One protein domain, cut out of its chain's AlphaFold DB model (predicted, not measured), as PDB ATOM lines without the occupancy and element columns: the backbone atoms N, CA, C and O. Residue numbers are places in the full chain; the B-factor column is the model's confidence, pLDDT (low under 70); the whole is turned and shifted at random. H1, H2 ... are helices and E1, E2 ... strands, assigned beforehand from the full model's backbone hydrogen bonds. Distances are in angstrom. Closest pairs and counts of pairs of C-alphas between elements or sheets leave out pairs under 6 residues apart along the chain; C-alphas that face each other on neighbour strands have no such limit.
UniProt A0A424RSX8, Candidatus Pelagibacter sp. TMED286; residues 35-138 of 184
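This is residues 35 to 138 of the 184 residues of a protein of Candidatus Pelagibacter sp. TMED286 (UniProt A0A424RSX8). A small sheet of three strands, E2, E1 and E3, is sandwiched between two helices, with H2 across one face at a slant and H1 along the strands over the other. H3 lies farther out on the H1 side, off the sheet, after a long stretch with no named element, residues 106 to 126. The printed part has 104 residues with three named helices and three named strands, in the order H1, E1, E2, H2, E3, H3; the sheet runs E2, E1, E3, antiparallel throughout, and the class is mixed, helices and strands. The whole is compact and rounded, with a radius of gyration of the C-alphas of 13.1 A and spans of 35 by 32 by 22 A.

E1, residues 51 to 58, is 22.0 A long, from C-alpha 51 at (1.529, 9.934, -26.112). E2, residues 64 to 69, measures 17.1 A, and E3, residues 100 to 105, 14.2 A. H2, residues 80 to 93, is 20.4 A long. H1, residues 35 to 45, begins with C-alpha 35 at (-13.422, 1.870, -37.232) and measures 15.8 A. H3, residues 127 to 136, measures 14.4 A and ends with C-alpha 136 at (-16.478, -6.395, -20.949).

E1 is the inner strand. E1 and E2 form a hairpin at 165 degrees, with N 56 and O 65 2.8 A apart, within hydrogen-bond range. E1 and E3 are antiparallel at 154 degrees, with N 103 and O 55 2.8 A apart, also within range. H2 is on the sheet at a height of 6.3 A, slantwise to the strands at 43 degrees to E1 on the local plane; the closest C-alphas of H2 and E2 are those of Cys 87 and Gln 65, 5.1 A apart. E2, H2 and E3 form a split strand-helix-strand unit, two strands running the same way with E1 between them, and its crossover is right-handed. H1 is on the opposite face at a height of 9.3 A, over E2 and E1, which completes three layers, helices on both faces of a sheet. H1 and H3 only just touch, with 3 pairs of C-alphas within 8 A, the closest being Ile 41 and Asn 127 at 6.6 A. H2 and H3 are apart. Every O i to N i+4 pair is within hydrogen-bond range in H1 and H3, and 9 of 10 in H2.

The C-alphas farthest apart are those of Gly 95 and Lys 124, 34.9 A. The link from E3 to H3, 21 residues, is long; within it residues 108 to 109 pair antiparallel with residues 104 to 105 of E3. The printed part has no cut, its mean pLDDT is 96.3, and no printed residue is under 70.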
ATOM      1  N   PHE A  35     -14.222   0.726 -36.813       97.62
ATOM      2  CA  PHE A  35     -13.422   1.870 -37.232       97.62
ATOM      3  C   PHE A  35     -12.975   2.748 -36.052       97.62
ATOM      4  O   PHE A  35     -11.796   3.100 -35.944       97.62
ATOM      5  N   VAL A  36     -13.890   3.087 -35.139       98.62
ATOM      6  CA  VAL A  36     -13.550   3.883 -33.950       98.62
ATOM      7  C   VAL A  36     -12.683   3.074 -32.983       98.62
ATOM      8  O   VAL A  36     -11.743   3.621 -32.405       98.62
ATOM      9  N   VAL A  37     -12.939   1.771 -32.832       98.81
ATOM     10  CA  VAL A  37     -12.140   0.884 -31.972       98.81
ATOM     11  C   VAL A  37     -10.701   0.753 -32.464       98.81
ATOM     12  O   VAL A  37      -9.781   0.868 -31.656       98.81
ATOM     13  N   ASP A  38     -10.477   0.567 -33.764       98.69
ATOM     14  CA  ASP A  38      -9.127   0.472 -34.330       98.69
ATOM     15  C   ASP A  38      -8.316   1.748 -34.096       98.69
ATOM     16  O   ASP A  38      -7.148   1.696 -33.692       98.69
ATOM     17  N   ASN A  39      -8.951   2.908 -34.254       98.62
ATOM     18  CA  ASN A  39      -8.304   4.188 -33.989       98.62
ATOM     19  C   ASN A  39      -8.099   4.449 -32.494       98.62
ATOM     20  O   ASN A  39      -7.072   5.007 -32.107       98.62
ATOM     21  N   PHE A  40      -9.007   3.983 -31.635       98.75
ATOM     22  CA  PHE A  40      -8.791   4.013 -30.192       98.75
ATOM     23  C   PHE A  40      -7.612   3.128 -29.772       98.75
ATOM     24  O   PHE A  40      -6.801   3.540 -28.943       98.75
ATOM     25  N   ILE A  41      -7.450   1.943 -30.369       98.69
ATOM     26  CA  ILE A  41      -6.294   1.069 -30.122       98.69
ATOM     27  C   ILE A  41      -4.994   1.763 -30.544       98.69
ATOM     28  O   ILE A  41      -4.036   1.764 -29.767       98.69
ATOM     29  N   ARG A  42      -4.963   2.394 -31.729       98.19
ATOM     30  CA  ARG A  42      -3.811   3.191 -32.187       98.19
ATOM     31  C   ARG A  42      -3.464   4.290 -31.182       98.19
ATOM     32  O   ARG A  42      -2.326   4.358 -30.729       98.19
ATOM     33  N   TYR A  43      -4.462   5.071 -30.772       98.19
ATOM     34  CA  TYR A  43      -4.329   6.110 -29.753       98.19
ATOM     35  C   TYR A  43      -3.767   5.567 -28.426       98.19
ATOM     36  O   TYR A  43      -2.829   6.132 -27.867       98.19
ATOM     37  N   ILE A  44      -4.293   4.446 -27.917       98.06
ATOM     38  CA  ILE A  44      -3.842   3.844 -26.654       98.06
ATOM     39  C   ILE A  44      -2.390   3.381 -26.734       98.06
ATOM     40  O   ILE A  44      -1.637   3.562 -25.769       98.06
ATOM     41  N   LYS A  45      -1.993   2.763 -27.847       96.50
ATOM     42  CA  LYS A  45      -0.612   2.321 -28.039       96.50
ATOM     43  C   LYS A  45       0.320   3.524 -28.103       96.50
ATOM     44  O   LYS A  45       1.247   3.598 -27.291       96.50
ATOM     45  N   GLY A  46      -0.011   4.499 -28.945       92.50
ATOM     46  CA  GLY A  46       0.823   5.667 -29.192       92.50
ATOM     47  C   GLY A  46       2.206   5.287 -29.727       92.50
ATOM     48  O   GLY A  46       2.434   4.170 -30.194       92.50
ATOM     49  N   GLY A  47       3.143   6.219 -29.598       86.12
ATOM     50  CA  GLY A  47       4.529   6.110 -30.051       86.12
ATOM     51  C   GLY A  47       5.416   7.128 -29.333       86.12
ATOM     52  O   GLY A  47       4.945   7.826 -28.433       86.12
ATOM     53  N   HIS A  48       6.691   7.228 -29.723       81.69
ATOM     54  CA  HIS A  48       7.688   8.077 -29.045       81.69
ATOM     55  C   HIS A  48       7.243   9.549 -28.905       81.69
ATOM     56  O   HIS A  48       7.470  10.153 -27.862       81.69
ATOM     57  N   PHE A  49       6.502  10.070 -29.892       89.88
ATOM     58  CA  PHE A  49       5.932  11.427 -29.904       89.88
ATOM     59  C   PHE A  49       4.400  11.446 -29.981       89.88
ATOM     60  O   PHE A  49       3.787  12.463 -30.291       89.88
ATOM     61  N   GLU A  50       3.761  10.312 -29.704       93.88
ATOM     62  CA  GLU A  50       2.313  10.153 -29.834       93.88
ATOM     63  C   GLU A  50       1.703   9.676 -28.517       93.88
ATOM     64  O   GLU A  50       0.916   8.731 -28.469       93.88
ATOM     65  N   ALA A  51       2.100  10.292 -27.401       96.12
ATOM     66  CA  ALA A  51       1.529   9.934 -26.112       96.12
ATOM     67  C   ALA A  51       0.023  10.274 -26.098       96.12
ATOM     68  O   ALA A  51      -0.326  11.425 -26.353       96.12
ATOM     69  N   PRO A  52      -0.890   9.333 -25.793       97.38
ATOM     70  CA  PRO A  52      -2.326   9.614 -25.806       97.38
ATOM     71  C   PRO A  52      -2.699  10.777 -24.881       97.38
ATOM     72  O   PRO A  52      -2.307  10.771 -23.711       97.38
ATOM     73  N   TYR A  53      -3.481  11.736 -25.390       97.88
ATOM     74  CA  TYR A  53      -3.939  12.903 -24.637       97.88
ATOM     75  C   TYR A  53      -5.464  12.972 -24.472       97.88
ATOM     76  O   TYR A  53      -5.964  12.846 -23.347       97.88
ATOM     77  N   LEU A  54      -6.203  13.136 -25.571       98.44
ATOM     78  CA  LEU A  54      -7.665  13.229 -25.586       98.44
ATOM     79  C   LEU A  54      -8.234  12.351 -26.694       98.44
ATOM     80  O   LEU A  54      -7.689  12.323 -27.789       98.44
ATOM     81  N   PHE A  55      -9.353  11.685 -26.422       98.75
ATOM     82  CA  PHE A  55     -10.110  10.930 -27.416       98.75
ATOM     83  C   PHE A  55     -11.590  11.274 -27.267       98.75
ATOM     84  O   PHE A  55     -12.173  11.045 -26.204       98.75
ATOM     85  N   ALA A  56     -12.194  11.837 -28.308       98.75
ATOM     86  CA  ALA A  56     -13.611  12.170 -28.377       98.75
ATOM     87  C   ALA A  56     -14.337  11.218 -29.326       98.75
ATOM     88  O   ALA A  56     -13.763  10.778 -30.318       98.75
ATOM     89  N   VAL A  57     -15.594  10.904 -29.018       98.62
ATOM     90  CA  VAL A  57     -16.444   9.995 -29.796       98.62
ATOM     91  C   VAL A  57     -17.841  10.584 -29.931       98.62
ATOM     92  O   VAL A  57     -18.376  11.138 -28.967       98.62
ATOM     93  N   ALA A  58     -18.432  10.464 -31.119       97.88
ATOM     94  CA  ALA A  58     -19.836  10.766 -31.375       97.88
ATOM     95  C   ALA A  58     -20.744   9.798 -30.604       97.88
ATOM     96  O   ALA A  58     -20.460   8.608 -30.541       97.88
ATOM     97  N   ALA A  59     -21.865  10.272 -30.055       95.31
ATOM     98  CA  ALA A  59     -22.777   9.428 -29.271       95.31
ATOM     99  C   ALA A  59     -23.342   8.200 -30.021       95.31
ATOM    100  O   ALA A  59     -23.810   7.261 -29.389       95.31
ATOM    101  N   ASP A  60     -23.289   8.182 -31.357       94.81
ATOM    102  CA  ASP A  60     -23.650   7.018 -32.174       94.81
ATOM    103  C   ASP A  60     -22.520   5.978 -32.323       94.81
ATOM    104  O   ASP A  60     -22.737   4.933 -32.934       94.81
ATOM    105  N   GLY A  61     -21.326   6.254 -31.788       97.44
ATOM    106  CA  GLY A  61     -20.153   5.381 -31.824       97.44
ATOM    107  C   GLY A  61     -19.470   5.271 -33.189       97.44
ATOM    108  O   GLY A  61     -18.600   4.413 -33.371       97.44
ATOM    109  N   LYS A  62     -19.848   6.107 -34.163       97.44
ATOM    110  CA  LYS A  62     -19.383   5.990 -35.557       97.44
ATOM    111  C   LYS A  62     -18.282   6.970 -35.934       97.44
ATOM    112  O   LYS A  62     -17.575   6.718 -36.903       97.44
ATOM    113  N   GLN A  63     -18.120   8.056 -35.181       98.12
ATOM    114  CA  GLN A  63     -17.066   9.039 -35.426       98.12
ATOM    115  C   GLN A  63     -16.256   9.386 -34.184       98.12
ATOM    116  O   GLN A  63     -16.723   9.220 -33.056       98.12
ATOM    117  N   TYR A  64     -15.035   9.866 -34.412       98.62
ATOM    118  CA  TYR A  64     -14.075  10.209 -33.377       98.62
ATOM    119  C   TYR A  64     -13.193  11.401 -33.775       98.62
ATOM    120  O   TYR A  64     -13.139  11.817 -34.929       98.62
ATOM    121  N   GLN A  65     -12.469  11.926 -32.794       98.62
ATOM    122  CA  GLN A  65     -11.234  12.681 -32.995       98.62
ATOM    123  C   GLN A  65     -10.297  12.349 -31.833       98.62
ATOM    124  O   GLN A  65     -10.767  12.056 -30.729       98.62
ATOM    125  N   TYR A  66      -8.984  12.391 -32.046       98.56
ATOM    126  CA  TYR A  66      -8.029  12.273 -30.948       98.56
ATOM    127  C   TYR A  66      -6.866  13.242 -31.074       98.56
ATOM    128  O   TYR A  66      -6.413  13.555 -32.169       98.56
ATOM    129  N   TYR A  67      -6.341  13.653 -29.923       98.12
ATOM    130  CA  TYR A  67      -5.081  14.372 -29.812       98.12
ATOM    131  C   TYR A  67      -4.044  13.515 -29.101       98.12
ATOM    132  O   TYR A  67      -4.343  12.784 -28.147       98.12
ATOM    133  N   VAL A  68      -2.807  13.660 -29.551       97.44
ATOM    134  CA  VAL A  68      -1.614  13.117 -28.906       97.44
ATOM    135  C   VAL A  68      -0.800  14.251 -28.292       97.44
ATOM    136  O   VAL A  68      -1.007  15.420 -28.604       97.44
ATOM    137  N   CYS A  69       0.124  13.904 -27.404       96.19
ATOM    138  CA  CYS A  69       1.037  14.829 -26.761       96.19
ATOM    139  C   CYS A  69       2.485  14.501 -27.152       96.19
ATOM    140  O   CYS A  69       3.055  13.553 -26.603       96.19
ATOM    141  N   PRO A  70       3.106  15.284 -28.053       94.94
ATOM    142  CA  PRO A  70       4.510  15.100 -28.428       94.94
ATOM    143  C   PRO A  70       5.479  15.271 -27.259       94.94
ATOM    144  O   PRO A  70       6.508  14.606 -27.210       94.94
ATOM    145  N   ALA A  71       5.118  16.100 -26.274       93.69
ATOM    146  CA  ALA A  71       5.892  16.299 -25.051       93.69
ATOM    147  C   ALA A  71       5.808  15.114 -24.064       93.69
ATOM    148  O   ALA A  71       6.449  15.145 -23.017       93.69
ATOM    149  N   GLY A  72       5.019  14.074 -24.353       92.44
ATOM    150  CA  GLY A  72       4.857  12.901 -23.493       92.44
ATOM    151  C   GLY A  72       3.627  12.946 -22.578       92.44
ATOM    152  O   GLY A  72       2.863  13.909 -22.535       92.44
ATOM    153  N   LEU A  73       3.387  11.851 -21.848       88.31
ATOM    154  CA  LEU A  73       2.200  11.718 -20.994       88.31
ATOM    155  C   LEU A  73       2.179  12.788 -19.898       88.31
ATOM    156  O   LEU A  73       3.179  13.004 -19.227       88.31
ATOM    157  N   ASN A  74       1.001  13.370 -19.664       89.25
ATOM    158  CA  ASN A  74       0.741  14.418 -18.665       89.25
ATOM    159  C   ASN A  74       1.381  15.790 -18.936       89.25
ATOM    160  O   ASN A  74       1.191  16.686 -18.122       89.25
ATOM    161  N   ASN A  75       2.061  15.987 -20.068       93.75
ATOM    162  CA  ASN A  75       2.720  17.262 -20.383       93.75
ATOM    163  C   ASN A  75       1.871  18.207 -21.253       93.75
ATOM    164  O   ASN A  75       2.274  19.342 -21.491       93.75
ATOM    165  N   CYS A  76       0.693  17.770 -21.713       92.50
ATOM    166  CA  CYS A  76      -0.231  18.593 -22.498       92.50
ATOM    167  C   CYS A  76      -1.464  19.025 -21.688       92.50
ATOM    168  O   CYS A  76      -2.006  18.261 -20.883       92.50
ATOM    169  N   GLY A  77      -1.933  20.249 -21.946       93.38
ATOM    170  CA  GLY A  77      -3.091  20.890 -21.314       93.38
ATOM    171  C   GLY A  77      -4.070  21.477 -22.344       93.38
ATOM    172  O   GLY A  77      -3.670  21.797 -23.460       93.38
ATOM    173  N   GLY A  78      -5.342  21.634 -21.961       94.88
ATOM    174  CA  GLY A  78      -6.391  22.230 -22.802       94.88
ATOM    175  C   GLY A  78      -6.902  21.349 -23.954       94.88
ATOM    176  O   GLY A  78      -6.750  20.133 -23.956       94.88
ATOM    177  N   GLY A  79      -7.557  21.972 -24.939       95.81
ATOM    178  CA  GLY A  79      -8.019  21.310 -26.168       95.81
ATOM    179  C   GLY A  79      -9.366  20.586 -26.075       95.81
ATOM    180  O   GLY A  79      -9.854  20.107 -27.097       95.81
ATOM    181  N   ASP A  80      -9.984  20.535 -24.893       96.50
ATOM    182  CA  ASP A  80     -11.270  19.876 -24.639       96.50
ATOM    183  C   ASP A  80     -12.402  20.417 -25.523       96.50
ATOM    184  O   ASP A  80     -13.162  19.643 -26.094       96.50
ATOM    185  N   GLU A  81     -12.527  21.733 -25.662       96.81
ATOM    186  CA  GLU A  81     -13.568  22.342 -26.491       96.81
ATOM    187  C   GLU A  81     -13.282  22.105 -27.978       96.81
ATOM    188  O   GLU A  81     -14.180  21.747 -28.743       96.81
ATOM    189  N   LYS A  82     -12.010  22.228 -28.377       98.06
ATOM    190  CA  LYS A  82     -11.596  22.112 -29.778       98.06
ATOM    191  C   LYS A  82     -11.785  20.699 -30.323       98.06
ATOM    192  O   LYS A  82     -12.347  20.533 -31.401       98.06
ATOM    193  N   ILE A  83     -11.383  19.678 -29.565       98.31
ATOM    194  CA  ILE A  83     -11.550  18.282 -29.991       98.31
ATOM    195  C   ILE A  83     -13.033  17.917 -30.160       98.31
ATOM    196  O   ILE A  83     -13.397  17.155 -31.058       98.31
ATOM    197  N   LEU A  84     -13.904  18.478 -29.314       98.38
ATOM    198  CA  LEU A  84     -15.345  18.282 -29.416       98.38
ATOM    199  C   LEU A  84     -15.922  18.989 -30.644       98.38
ATOM    200  O   LEU A  84     -16.744  18.396 -31.340       98.38
ATOM    201  N   GLU A  85     -15.493  20.219 -30.931       98.06
ATOM    202  CA  GLU A  85     -15.875  20.954 -32.142       98.06
ATOM    203  C   GLU A  85     -15.507  20.169 -33.413       98.06
ATOM    204  O   GLU A  85     -16.360  19.951 -34.278       98.06
ATOM    205  N   GLU A  86     -14.264  19.688 -33.497       98.56
ATOM    206  CA  GLU A  86     -13.760  18.922 -34.641       98.56
ATOM    207  C   GLU A  86     -14.507  17.603 -34.816       98.56
ATOM    208  O   GLU A  86     -15.050  17.346 -35.892       98.56
ATOM    209  N   CYS A  87     -14.632  16.812 -33.747       98.56
ATOM    210  CA  CYS A  87     -15.397  15.567 -33.781       98.56
ATOM    211  C   CYS A  87     -16.854  15.814 -34.205       98.56
ATOM    212  O   CYS A  87     -17.398  15.074 -35.024       98.56
ATOM    213  N   ASN A  88     -17.497  16.875 -33.702       98.19
ATOM    214  CA  ASN A  88     -18.858  17.237 -34.106       98.19
ATOM    215  C   ASN A  88     -18.943  17.630 -35.583       98.19
ATOM    216  O   ASN A  88     -19.952  17.360 -36.235       98.19
ATOM    217  N   SER A  89     -17.919  18.297 -36.114       98.44
ATOM    218  CA  SER A  89     -17.827  18.618 -37.537       98.44
ATOM    219  C   SER A  89     -17.706  17.346 -38.378       98.44
ATOM    220  O   SER A  89     -18.493  17.156 -39.303       98.44
ATOM    221  N   TYR A  90     -16.803  16.433 -38.012       98.12
ATOM    222  CA  TYR A  90     -16.605  15.166 -38.724       98.12
ATOM    223  C   TYR A  90     -17.839  14.269 -38.653       98.12
ATOM    224  O   TYR A  90     -18.306  13.791 -39.679       98.12
ATOM    225  N   SER A  91     -18.442  14.122 -37.469       97.81
ATOM    226  CA  SER A  91     -19.695  13.380 -37.295       97.81
ATOM    227  C   SER A  91     -20.791  13.895 -38.228       97.81
ATOM    228  O   SER A  91     -21.433  13.087 -38.888       97.81
ATOM    229  N   ARG A  92     -20.977  15.217 -38.342       97.50
ATOM    230  CA  ARG A  92     -22.003  15.800 -39.224       97.50
ATOM    231  C   ARG A  92     -21.696  15.615 -40.709       97.50
ATOM    232  O   ARG A  92     -22.617  15.351 -41.474       97.50
ATOM    233  N   LYS A  93     -20.426  15.726 -41.116       97.56
ATOM    234  CA  LYS A  93     -20.001  15.487 -42.509       97.56
ATOM    235  C   LYS A  93     -20.283  14.053 -42.960       97.56
ATOM    236  O   LYS A  93     -20.705  13.853 -44.091       97.56
ATOM    237  N   GLU A  94     -20.151  13.093 -42.049       95.12
ATOM    238  CA  GLU A  94     -20.433  11.672 -42.287       95.12
ATOM    239  C   GLU A  94     -21.913  11.292 -42.048       95.12
ATOM    240  O   GLU A  94     -22.246  10.119 -41.880       95.12
ATOM    241  N   GLY A  95     -22.827  12.271 -41.984       93.38
ATOM    242  CA  GLY A  95     -24.270  12.036 -41.821       93.38
ATOM    243  C   GLY A  95     -24.727  11.687 -40.395       93.38
ATOM    244  O   GLY A  95     -25.885  11.328 -40.181       93.38
ATOM    245  N   GLY A  96     -23.839  11.791 -39.407       93.56
ATOM    246  CA  GLY A  96     -24.159  11.689 -37.985       93.56
ATOM    247  C   GLY A  96     -24.794  12.968 -37.425       93.56
ATOM    248  O   GLY A  96     -24.865  14.012 -38.071       93.56
ATOM    249  N   LYS A  97     -25.259  12.905 -36.172       90.62
ATOM    250  CA  LYS A  97     -25.986  14.028 -35.544       90.62
ATOM    251  C   LYS A  97     -25.086  15.135 -34.987       90.62
ATOM    252  O   LYS A  97     -25.611  16.186 -34.645       90.62
ATOM    253  N   GLY A  98     -23.773  14.909 -34.871       78.94
ATOM    254  CA  GLY A  98     -22.883  15.803 -34.128       78.94
ATOM    255  C   GLY A  98     -23.301  15.890 -32.660       78.94
ATOM    256  O   GLY A  98     -24.073  16.754 -32.282       78.94
ATOM    257  N   ASN A  99     -22.825  14.953 -31.840       94.00
ATOM    258  CA  ASN A  99     -23.014  14.938 -30.384       94.00
ATOM    259  C   ASN A  99     -21.805  14.268 -29.724       94.00
ATOM    260  O   ASN A  99     -21.924  13.292 -28.981       94.00
ATOM    261  N   CYS A 100     -20.614  14.729 -30.088       97.69
ATOM    262  CA  CYS A 100     -19.374  14.192 -29.577       97.69
ATOM    263  C   CYS A 100     -19.163  14.539 -28.111       97.69
ATOM    264  O   CYS A 100     -19.534  15.616 -27.638       97.69
ATOM    265  N   LYS A 101     -18.527  13.606 -27.406       98.12
ATOM    266  CA  LYS A 101     -18.106  13.739 -26.015       98.12
ATOM    267  C   LYS A 101     -16.719  13.140 -25.834       98.12
ATOM    268  O   LYS A 101     -16.317  12.248 -26.577       98.12
ATOM    269  N   ILE A 102     -15.991  13.603 -24.823       98.31
ATOM    270  CA  ILE A 102     -14.702  13.033 -24.443       98.31
ATOM    271  C   ILE A 102     -14.952  11.618 -23.916       98.31
ATOM    272  O   ILE A 102     -15.578  11.420 -22.872       98.31
ATOM    273  N   PHE A 103     -14.440  10.645 -24.659       98.62
ATOM    274  CA  PHE A 103     -14.493   9.225 -24.354       98.62
ATOM    275  C   PHE A 103     -13.329   8.802 -23.461       98.62
ATOM    276  O   PHE A 103     -13.531   8.049 -22.510       98.62
ATOM    277  N   ALA A 104     -12.121   9.314 -23.713       98.44
ATOM    278  CA  ALA A 104     -10.946   9.028 -22.900       98.44
ATOM    279  C   ALA A 104     -10.055  10.259 -22.720       98.44
ATOM    280  O   ALA A 104      -9.948  11.118 -23.595       98.44
ATOM    281  N   ARG A 105      -9.380  10.309 -21.571       97.62
ATOM    282  CA  ARG A 105      -8.263  11.220 -21.305       97.62
ATOM    283  C   ARG A 105      -7.063  10.374 -20.919       97.62
ATOM    284  O   ARG A 105      -7.164   9.535 -20.016       97.62
ATOM    285  N   LEU A 106      -5.944  10.582 -21.608       96.81
ATOM    286  CA  LEU A 106      -4.813   9.659 -21.584       96.81
ATOM    287  C   LEU A 106      -5.332   8.240 -21.885       96.81
ATOM    288  O   LEU A 106      -6.176   8.050 -22.758       96.81
ATOM    289  N   ARG A 107      -4.923   7.235 -21.110       97.44
ATOM    290  CA  ARG A 107      -5.413   5.854 -21.246       97.44
ATOM    291  C   ARG A 107      -6.559   5.493 -20.298       97.44
ATOM    292  O   ARG A 107      -6.725   4.330 -19.940       97.44
ATOM    293  N   THR A 108      -7.314   6.485 -19.833       98.38
ATOM    294  CA  THR A 108      -8.435   6.278 -18.908       98.38
ATOM    295  C   THR A 108      -9.748   6.589 -19.609       98.38
ATOM    296  O   THR A 108      -9.938   7.714 -20.074       98.38
ATOM    297  N   ILE A 109     -10.663   5.619 -19.637       98.56
ATOM    298  CA  ILE A 109     -12.028   5.811 -20.130       98.56
ATOM    299  C   ILE A 109     -12.754   6.776 -19.192       98.56
ATOM    300  O   ILE A 109     -12.726   6.634 -17.968       98.56
ATOM    301  N   LYS A 110     -13.380   7.794 -19.775       98.12
ATOM    302  CA  LYS A 110     -14.186   8.810 -19.093       98.12
ATOM    303  C   LYS A 110     -15.670   8.717 -19.428       98.12
ATOM    304  O   LYS A 110     -16.456   9.305 -18.693       98.12
ATOM    305  N   TRP A 111     -16.029   7.972 -20.474       97.69
ATOM    306  CA  TRP A 111     -17.417   7.643 -20.769       97.69
ATOM    307  C   TRP A 111     -18.047   6.856 -19.616       97.69
ATOM    308  O   TRP A 111     -17.407   5.964 -19.058       97.69
ATOM    309  N   ASP A 112     -19.280   7.202 -19.254       96.19
ATOM    310  CA  ASP A 112     -20.015   6.576 -18.159       96.19
ATOM    311  C   ASP A 112     -21.301   5.903 -18.645       96.19
ATOM    312  O   ASP A 112     -22.339   6.543 -18.802       96.19
ATOM    313  N   ASN A 113     -21.236   4.593 -18.866       93.12
ATOM    314  CA  ASN A 113     -22.408   3.743 -19.118       93.12
ATOM    315  C   ASN A 113     -22.813   2.930 -17.868       93.12
ATOM    316  O   ASN A 113     -23.414   1.867 -17.988       93.12
ATOM    317  N   GLY A 114     -22.380   3.350 -16.673       92.31
ATOM    318  CA  GLY A 114     -22.558   2.607 -15.421       92.31
ATOM    319  C   GLY A 114     -21.514   1.512 -15.153       92.31
ATOM    320  O   GLY A 114     -21.401   1.058 -14.017       92.31
ATOM    321  N   SER A 115     -20.707   1.108 -16.146       89.31
ATOM    322  CA  SER A 115     -19.693   0.040 -15.988       89.31
ATOM    323  C   SER A 115     -18.265   0.430 -16.402       89.31
ATOM    324  O   SER A 115     -17.288  -0.154 -15.923       89.31
ATOM    325  N   SER A 116     -18.123   1.442 -17.260       95.69
ATOM    326  CA  SER A 116     -16.861   1.774 -17.940       95.69
ATOM    327  C   SER A 116     -16.076   2.950 -17.352       95.69
ATOM    328  O   SER A 116     -14.875   3.086 -17.620       95.69
ATOM    329  N   ARG A 117     -16.706   3.803 -16.537       96.12
ATOM    330  CA  ARG A 117     -16.083   5.048 -16.075       96.12
ATOM    331  C   ARG A 117     -14.802   4.790 -15.285       96.12
ATOM    332  O   ARG A 117     -14.746   3.958 -14.384       96.12
ATOM    333  N   ASN A 118     -13.767   5.566 -15.599       97.50
ATOM    334  CA  ASN A 118     -12.437   5.527 -14.990       97.50
ATOM    335  C   ASN A 118     -11.672   4.197 -15.147       97.50
ATOM    336  O   ASN A 118     -10.621   4.026 -14.521       97.50
ATOM    337  N   LYS A 119     -12.121   3.276 -16.010       98.12
ATOM    338  CA  LYS A 119     -11.344   2.080 -16.353       98.12
ATOM    339  C   LYS A 119     -10.089   2.482 -17.134       98.12
ATOM    340  O   LYS A 119     -10.144   3.283 -18.068       98.12
ATOM    341  N   LYS A 120      -8.938   1.939 -16.736       98.12
ATOM    342  CA  LYS A 120      -7.649   2.174 -17.403       98.12
ATOM    343  C   LYS A 120      -7.396   1.091 -18.447       98.12
ATOM    344  O   LYS A 120      -7.507  -0.092 -18.135       98.12
ATOM    345  N   ILE A 121      -6.976   1.496 -19.640       98.19
ATOM    346  CA  ILE A 121      -6.511   0.599 -20.701       98.19
ATOM    347  C   ILE A 121      -4.981   0.621 -20.721       98.19
ATOM    348  O   ILE A 121      -4.361   1.682 -20.665       98.19
ATOM    349  N   LYS A 122      -4.336  -0.545 -20.757       97.31
ATOM    350  CA  LYS A 122      -2.868  -0.625 -20.730       97.31
ATOM    351  C   LYS A 122      -2.324  -0.648 -22.160       97.31
ATOM    352  O   LYS A 122      -2.778  -1.453 -22.960       97.31
ATOM    353  N   SER A 123      -1.311   0.167 -22.464       95.88
ATOM    354  CA  SER A 123      -0.660   0.177 -23.792       95.88
ATOM    355  C   SER A 123       0.010  -1.147 -24.158       95.88
ATOM    356  O   SER A 123       0.152  -1.449 -25.335       95.88
ATOM    357  N   LYS A 124       0.418  -1.931 -23.152       96.94
ATOM    358  CA  LYS A 124       1.054  -3.240 -23.341       96.94
ATOM    359  C   LYS A 124       0.090  -4.365 -23.722       96.94
ATOM    360  O   LYS A 124       0.551  -5.454 -24.034       96.94
ATOM    361  N   TRP A 125      -1.220  -4.138 -23.629       98.31
ATOM    362  CA  TRP A 125      -2.198  -5.126 -24.069       98.31
ATOM    363  C   TRP A 125      -2.156  -5.280 -25.590       98.31
ATOM    364  O   TRP A 125      -1.962  -4.316 -26.337       98.31
ATOM    365  N   SER A 126      -2.356  -6.511 -26.046       98.38
ATOM    366  CA  SER A 126      -2.590  -6.824 -27.450       98.38
ATOM    367  C   SER A 126      -3.874  -6.154 -27.954       98.38
ATOM    368  O   SER A 126      -4.756  -5.767 -27.181       98.38
ATOM    369  N   ASN A 127      -4.011  -6.029 -29.278       98.50
ATOM    370  CA  ASN A 127      -5.226  -5.464 -29.878       98.50
ATOM    371  C   ASN A 127      -6.470  -6.271 -29.470       98.50
ATOM    372  O   ASN A 127      -7.512  -5.686 -29.184       98.50
ATOM    373  N   ALA A 128      -6.343  -7.601 -29.411       98.25
ATOM    374  CA  ALA A 128      -7.414  -8.500 -28.997       98.25
ATOM    375  C   ALA A 128      -7.818  -8.265 -27.534       98.25
ATOM    376  O   ALA A 128      -8.997  -8.073 -27.256       98.25
ATOM    377  N   GLU A 129      -6.854  -8.173 -26.611       98.50
ATOM    378  CA  GLU A 129      -7.139  -7.877 -25.199       98.50
ATOM    379  C   GLU A 129      -7.853  -6.530 -25.014       98.50
ATOM    380  O   GLU A 129      -8.775  -6.431 -24.206       98.50
ATOM    381  N   ILE A 130      -7.470  -5.488 -25.765       98.62
ATOM    382  CA  ILE A 130      -8.159  -4.188 -25.698       98.62
ATOM    383  C   ILE A 130      -9.610  -4.324 -26.178       98.62
ATOM    384  O   ILE A 130     -10.512  -3.814 -25.512       98.62
ATOM    385  N   ARG A 131      -9.854  -5.030 -27.290       98.50
ATOM    386  CA  ARG A 131     -11.213  -5.279 -27.804       98.50
ATOM    387  C   ARG A 131     -12.067  -6.043 -26.796       98.50
ATOM    388  O   ARG A 131     -13.195  -5.631 -26.541       98.50
ATOM    389  N   GLU A 132     -11.525  -7.090 -26.181       98.19
ATOM    390  CA  GLU A 132     -12.230  -7.856 -25.147       98.19
ATOM    391  C   GLU A 132     -12.557  -7.001 -23.919       98.19
ATOM    392  O   GLU A 132     -13.672  -7.061 -23.405       98.19
ATOM    393  N   LYS A 133     -11.654  -6.108 -23.496       98.19
ATOM    394  CA  LYS A 133     -11.951  -5.168 -22.404       98.19
ATOM    395  C   LYS A 133     -13.046  -4.171 -22.765       98.19
ATOM    396  O   LYS A 133     -13.883  -3.862 -21.924       98.19
ATOM    397  N   LEU A 134     -13.085  -3.683 -24.006       98.12
ATOM    398  CA  LEU A 134     -14.175  -2.815 -24.461       98.12
ATOM    399  C   LEU A 134     -15.525  -3.549 -24.500       98.12
ATOM    400  O   LEU A 134     -16.539  -2.940 -24.155       98.12
ATOM    401  N   LYS A 135     -15.545  -4.844 -24.848       96.81
ATOM    402  CA  LYS A 135     -16.745  -5.693 -24.741       96.81
ATOM    403  C   LYS A 135     -17.171  -5.890 -23.286       96.81
ATOM    404  O   LYS A 135     -18.327  -5.648 -22.964       96.81
ATOM    405  N   GLU A 136     -16.237  -6.241 -22.397       96.06
ATOM    406  CA  GLU A 136     -16.478  -6.395 -20.949       96.06
ATOM    407  C   GLU A 136     -17.075  -5.121 -20.329       96.06
ATOM    408  O   GLU A 136     -17.908  -5.184 -19.427       96.06
ATOM    409  N   TYR A 137     -16.680  -3.950 -20.835       96.25
ATOM    410  CA  TYR A 137     -17.185  -2.651 -20.385       96.25
ATOM    411  C   TYR A 137     -18.448  -2.186 -21.119       96.25
ATOM    412  O   TYR A 137     -18.863  -1.045 -20.925       96.25
ATOM    413  N   ASN A 138     -19.063  -3.035 -21.948       95.06
ATOM    414  CA  ASN A 138     -20.258  -2.728 -22.738       95.06
ATOM    415  C   ASN A 138     -20.101  -1.471 -23.611       95.06
ATOM    416  O   ASN A 138     -20.996  -0.628 -23.663       95.06
TER     417      ASN A 138